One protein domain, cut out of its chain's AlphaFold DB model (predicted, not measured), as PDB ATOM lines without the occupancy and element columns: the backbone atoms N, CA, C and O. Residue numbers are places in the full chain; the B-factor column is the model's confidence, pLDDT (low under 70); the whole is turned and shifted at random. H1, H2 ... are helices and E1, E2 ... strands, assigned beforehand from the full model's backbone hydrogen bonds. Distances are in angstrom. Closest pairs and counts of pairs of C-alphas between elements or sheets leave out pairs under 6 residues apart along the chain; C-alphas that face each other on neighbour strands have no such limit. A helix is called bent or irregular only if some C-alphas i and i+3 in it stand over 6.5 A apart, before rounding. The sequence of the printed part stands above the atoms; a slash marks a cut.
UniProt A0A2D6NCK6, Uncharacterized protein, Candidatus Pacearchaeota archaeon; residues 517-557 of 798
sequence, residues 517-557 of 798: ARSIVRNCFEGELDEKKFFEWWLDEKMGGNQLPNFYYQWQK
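AT A GLANCE: This is residues 517 to 557 of the 798 residues of an uncharacterized protein of Candidatus Pacearchaeota archaeon (UniProt A0A2D6NCK6). The model is a thin rod with a two-stranded antiparallel ribbon, E1 and E2, at one end and a single helix, H1, reaching away from it toward the other end. From the far tip of H1 the backbone folds back through residues 543 to 551, which hold no named element, to enter E2, and the first and last printed residues end up near each other at the tip of the ribbon. The printed part has 41 residues with one named helix and two named strands, in the order E1, H1, E2, and the class is mixed, helices and strands. The whole is loose, with a radius of gyration of the C-alphas of 11.6 A, and the C-alphas span 39 by 15 by 11 A.

IN THESE COORDINATES: The printed part begins at Ala 517, and E1 follows as residues 519 to 524, with C-alpha 519 at (109.517, 150.343, 100.688) and a length of 12.9 A from first to last C-alpha. H1 is residues 531 to 542, 16.6 A from first to last C-alpha, beginning with C-alpha 531 at (126.982, 147.918, 102.181). E2 is residues 552 to 556, 12.5 A long, and its last C-alpha, 556, is at (109.223, 146.360, 96.948).

HOW THE PARTS SIT: E1 and E2 are antiparallel neighbours and make a sheet of two strands, with 147 degrees between their N-to-C directions. Among the C-alphas that face each other, those of Arg 522 and Tyr 553 are 4.2 A apart and those of Ser 519 and Gln 556 are 5.5 A apart. Across the pair, N 521 and O 554 are within hydrogen-bond range at 2.9 A, and so are N 556 and O 519 at 3.0 A. Before H1, residues 528 to 529 form a short antiparallel pairing with residues 552 to 553 of E2. A short link of 6 residues joins E1 to H1. In H1, which is not bent, every O i to N i+4 pair is within hydrogen-bond range. A short link of 9 residues joins H1 to E2.

THE WHOLE: The two C-alphas farthest apart, those of Ala 517 and Gly 544, are 39.2 A apart, while the C-alphas of Ala 517 and Lys 557 are 5.7 A apart. Residues 539 to 544, of which 539 to 542 belong to H1, stand free. The printed part has no cut, and neither of its two links is long. The mean pLDDT of the printed part is 80.1, and it is under 70 at residues 517 to 519, residues 546 to 547 and residue 557.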
ATOM      1  N   ALA A 517     105.898 154.968  96.824       53.44
ATOM      2  CA  ALA A 517     105.532 153.754  96.095       53.44
ATOM      3  C   ALA A 517     106.530 152.580  96.223       53.44
ATOM      4  O   ALA A 517     106.362 151.562  95.553       53.44
ATOM      5  N   ARG A 518     107.595 152.703  97.023       59.53
ATOM      6  CA  ARG A 518     108.630 151.694  97.230       59.53
ATOM      7  C   ARG A 518     109.090 151.708  98.688       59.53
ATOM      8  O   ARG A 518     109.656 152.690  99.154       59.53
ATOM      9  N   SER A 519     108.895 150.593  99.385       66.69
ATOM     10  CA  SER A 519     109.517 150.343 100.688       66.69
ATOM     11  C   SER A 519     110.734 149.445 100.508       66.69
ATOM     12  O   SER A 519     110.665 148.459  99.770       66.69
ATOM     13  N   ILE A 520     111.822 149.754 101.208       74.69
ATOM     14  CA  ILE A 520     113.012 148.904 101.249       74.69
ATOM     15  C   ILE A 520     112.732 147.713 102.172       74.69
ATOM     16  O   ILE A 520     112.529 147.889 103.374       74.69
ATOM     17  N   VAL A 521     112.743 146.501 101.620       79.69
ATOM     18  CA  VAL A 521     112.713 145.253 102.395       79.69
ATOM     19  C   VAL A 521     114.143 144.731 102.493       79.69
ATOM     20  O   VAL A 521     114.755 144.418 101.478       79.69
ATOM     21  N   ARG A 522     114.693 144.674 103.711       80.19
ATOM     22  CA  ARG A 522     116.058 144.188 104.003       80.19
ATOM     23  C   ARG A 522     116.053 142.693 104.340       80.19
ATOM     24  O   ARG A 522     114.996 142.148 104.640       80.19
ATOM     25  N   ASN A 523     117.230 142.061 104.379       81.06
ATOM     26  CA  ASN A 523     117.405 140.609 104.579       81.06
ATOM     27  C   ASN A 523     116.898 139.744 103.410       81.06
ATOM     28  O   ASN A 523     116.553 138.577 103.606       81.06
ATOM     29  N   CYS A 524     116.852 140.291 102.198       80.94
ATOM     30  CA  CYS A 524     116.480 139.519 101.019       80.94
ATOM     31  C   CYS A 524     117.634 138.594 100.596       80.94
ATOM     32  O   CYS A 524     118.799 138.911 100.824       80.94
ATOM     33  N   PHE A 525     117.316 137.457  99.976       79.44
ATOM     34  CA  PHE A 525     118.334 136.569  99.393       79.44
ATOM     35  C   PHE A 525     118.985 137.163  98.133       79.44
ATOM     36  O   PHE A 525     120.121 136.837  97.821       79.44
ATOM     37  N   GLU A 526     118.282 138.065  97.446       77.19
ATOM     38  CA  GLU A 526     118.720 138.738  96.220       77.19
ATOM     39  C   GLU A 526     118.309 140.218  96.271       77.19
ATOM     40  O   GLU A 526     117.347 140.560  96.963       77.19
ATOM     41  N   GLY A 527     118.984 141.102  95.533       85.56
ATOM     42  CA  GLY A 527     118.664 142.535  95.477       85.56
ATOM     43  C   GLY A 527     119.903 143.426  95.402       85.56
ATOM     44  O   GLY A 527     120.965 142.988  94.967       85.56
ATOM     45  N   GLU A 528     119.771 144.675  95.839       85.94
ATOM     46  CA  GLU A 528     120.903 145.590  96.024       85.94
ATOM     47  C   GLU A 528     121.620 145.271  97.342       85.94
ATOM     48  O   GLU A 528     120.989 144.872  98.322       85.94
ATOM     49  N   LEU A 529     122.946 145.408  97.369       87.50
ATOM     50  CA  LEU A 529     123.752 145.113  98.553       87.50
ATOM     51  C   LEU A 529     123.607 146.236  99.594       87.50
ATOM     52  O   LEU A 529     123.849 147.404  99.298       87.50
ATOM     53  N   ASP A 530     123.252 145.887 100.831       88.38
ATOM     54  CA  ASP A 530     123.308 146.790 101.985       88.38
ATOM     55  C   ASP A 530     124.760 146.859 102.487       88.38
ATOM     56  O   ASP A 530     125.175 146.107 103.373       88.38
ATOM     57  N   GLU A 531     125.554 147.742 101.875       88.81
ATOM     58  CA  GLU A 531     126.982 147.918 102.181       88.81
ATOM     59  C   GLU A 531     127.233 148.191 103.666       88.81
ATOM     60  O   GLU A 531     128.197 147.687 104.241       88.81
ATOM     61  N   LYS A 532     126.341 148.953 104.307       85.31
ATOM     62  CA  LYS A 532     126.457 149.310 105.720       85.31
ATOM     63  C   LYS A 532     126.317 148.077 106.602       85.31
ATOM     64  O   LYS A 532     127.144 147.849 107.479       85.31
ATOM     65  N   LYS A 533     125.300 147.258 106.336       84.56
ATOM     66  CA  LYS A 533     125.057 146.023 107.081       84.56
ATOM     67  C   LYS A 533     126.142 144.972 106.842       84.56
ATOM     68  O   LYS A 533     126.482 144.226 107.755       84.56
ATOM     69  N   PHE A 534     126.689 144.915 105.628       86.31
ATOM     70  CA  PHE A 534     127.868 144.103 105.338       86.31
ATOM     71  C   PHE A 534     129.074 144.558 106.171       86.31
ATOM     72  O   PHE A 534     129.735 143.726 106.785       86.31
ATOM     73  N   PHE A 535     129.323 145.869 106.254       87.50
ATOM     74  CA  PHE A 535     130.403 146.427 107.072       87.50
ATOM     75  C   PHE A 535     130.213 146.170 108.572       87.50
ATOM     76  O   PHE A 535     131.170 145.806 109.250       87.50
ATOM     77  N   GLU A 536     128.992 146.339 109.084       85.69
ATOM     78  CA  GLU A 536     128.636 146.051 110.481       85.69
ATOM     79  C   GLU A 536     128.871 144.571 110.810       85.69
ATOM     80  O   GLU A 536     129.567 144.258 111.772       85.69
ATOM     81  N   TRP A 537     128.398 143.659 109.953       87.50
ATOM     82  CA  TRP A 537     128.665 142.230 110.106       87.50
ATOM     83  C   TRP A 537     130.158 141.897 110.026       87.50
ATOM     84  O   TRP A 537     130.637 141.098 110.820       87.50
ATOM     85  N   TRP A 538     130.906 142.505 109.102       85.06
ATOM     86  CA  TRP A 538     132.343 142.263 108.964       85.06
ATOM     87  C   TRP A 538     133.120 142.698 110.212       85.06
ATOM     88  O   TRP A 538     134.052 142.014 110.635       85.06
ATOM     89  N   LEU A 539     132.723 143.806 110.845       86.69
ATOM     90  CA  LEU A 539     133.285 144.238 112.126       86.69
ATOM     91  C   LEU A 539     132.936 143.256 113.253       86.69
ATOM     92  O   LEU A 539     133.823 142.870 114.015       86.69
ATOM     93  N   ASP A 540     131.683 142.804 113.324       86.38
ATOM     94  CA  ASP A 540     131.228 141.828 114.320       86.38
ATOM     95  C   ASP A 540     131.893 140.452 114.140       86.38
ATOM     96  O   ASP A 540     132.267 139.805 115.121       86.38
ATOM     97  N   GLU A 541     132.117 140.017 112.898       85.62
ATOM     98  CA  GLU A 541     132.843 138.791 112.550       85.62
ATOM     99  C   GLU A 541     134.286 138.850 113.074       85.62
ATOM    100  O   GLU A 541     134.771 137.900 113.694       85.62
ATOM    101  N   LYS A 542     134.970 139.995 112.915       85.44
ATOM    102  CA  LYS A 542     136.315 140.207 113.486       85.44
ATOM    103  C   LYS A 542     136.331 140.198 115.014       85.44
ATOM    104  O   LYS A 542     137.380 139.924 115.594       85.44
ATOM    105  N   MET A 543     135.188 140.441 115.647       85.06
ATOM    106  CA  MET A 543     134.996 140.408 117.099       85.06
ATOM    107  C   MET A 543     134.465 139.051 117.607       85.06
ATOM    108  O   MET A 543     134.189 138.914 118.798       85.06
ATOM    109  N   GLY A 544     134.357 138.032 116.741       78.69
ATOM    110  CA  GLY A 544     133.939 136.671 117.106       78.69
ATOM    111  C   GLY A 544     132.428 136.409 117.044       78.69
ATOM    112  O   GLY A 544     131.968 135.386 117.555       78.69
ATOM    113  N   GLY A 545     131.645 137.306 116.437       77.50
ATOM    114  CA  GLY A 545     130.219 137.109 116.174       77.50
ATOM    115  C   GLY A 545     129.974 136.050 115.097       77.50
ATOM    116  O   GLY A 545     130.741 135.935 114.143       77.50
ATOM    117  N   ASN A 546     128.910 135.252 115.242       65.50
ATOM    118  CA  ASN A 546     128.685 134.089 114.383       65.50
ATOM    119  C   ASN A 546     127.227 133.987 113.916       65.50
ATOM    120  O   ASN A 546     126.371 133.469 114.631       65.50
ATOM    121  N   GLN A 547     126.978 134.515 112.713       67.88
ATOM    122  CA  GLN A 547     125.944 134.131 111.742       67.88
ATOM    123  C   GLN A 547     126.087 135.042 110.518       67.88
ATOM    124  O   GLN A 547     126.250 136.246 110.678       67.88
ATOM    125  N   LEU A 548     126.051 134.480 109.307       74.31
ATOM    126  CA  LEU A 548     126.086 135.246 108.059       74.31
ATOM    127  C   LEU A 548     124.655 135.728 107.740       74.31
ATOM    128  O   LEU A 548     123.807 134.887 107.431       74.31
ATOM    129  N   PRO A 549     124.326 137.028 107.862       77.56
ATOM    130  CA  PRO A 549     122.990 137.518 107.558       77.56
ATOM    131  C   PRO A 549     122.819 137.726 106.050       77.56
ATOM    132  O   PRO A 549     123.775 137.928 105.307       77.56
ATOM    133  N   ASN A 550     121.573 137.782 105.592       83.62
ATOM    134  CA  ASN A 550     121.282 138.229 104.233       83.62
ATOM    135  C   ASN A 550     121.623 139.723 104.084       83.62
ATOM    136  O   ASN A 550     121.028 140.571 104.763       83.62
ATOM    137  N   PHE A 551     122.560 140.053 103.195       89.50
ATOM    138  CA  PHE A 551     123.039 141.425 102.980       89.50
ATOM    139  C   PHE A 551     122.223 142.214 101.962       89.50
ATOM    140  O   PHE A 551     122.460 143.404 101.804       89.50
ATOM    141  N   TYR A 552     121.267 141.592 101.276       89.12
ATOM    142  CA  TYR A 552     120.538 142.275 100.218       89.12
ATOM    143  C   TYR A 552     119.272 142.960 100.723       89.12
ATOM    144  O   TYR A 552     118.617 142.535 101.689       89.12
ATOM    145  N   TYR A 553     118.901 144.022 100.021       87.62
ATOM    146  CA  TYR A 553     117.607 144.662 100.125       87.62
ATOM    147  C   TYR A 553     116.963 144.821  98.751       87.62
ATOM    148  O   TYR A 553     117.629 144.908  97.724       87.62
ATOM    149  N   GLN A 554     115.636 144.860  98.732       85.62
ATOM    150  CA  GLN A 554     114.865 145.090  97.519       85.62
ATOM    151  C   GLN A 554     113.901 146.249  97.708       85.62
ATOM    152  O   GLN A 554     113.264 146.401  98.755       85.62
ATOM    153  N   TRP A 555     113.739 147.029  96.645       75.88
ATOM    154  CA  TRP A 555     112.649 147.981  96.514       75.88
ATOM    155  C   TRP A 555     111.365 147.228  96.176       75.88
ATOM    156  O   TRP A 555     111.121 146.882  95.022       75.88
ATOM    157  N   GLN A 556     110.523 146.981  97.175       70.44
ATOM    158  CA  GLN A 556     109.223 146.360  96.948       70.44
ATOM    159  C   GLN A 556     108.125 147.420  96.933       70.44
ATOM    160  O   GLN A 556     108.029 148.266  97.828       70.44
ATOM    161  N   LYS A 557     107.260 147.355  95.917       60.50
ATOM    162  CA  LYS A 557     105.990 148.081  95.926       60.50
ATOM    163  C   LYS A 557     105.088 147.427  96.972       60.50
ATOM    164  O   LYS A 557     104.408 146.448  96.674       60.50
TER     165      LYS A 557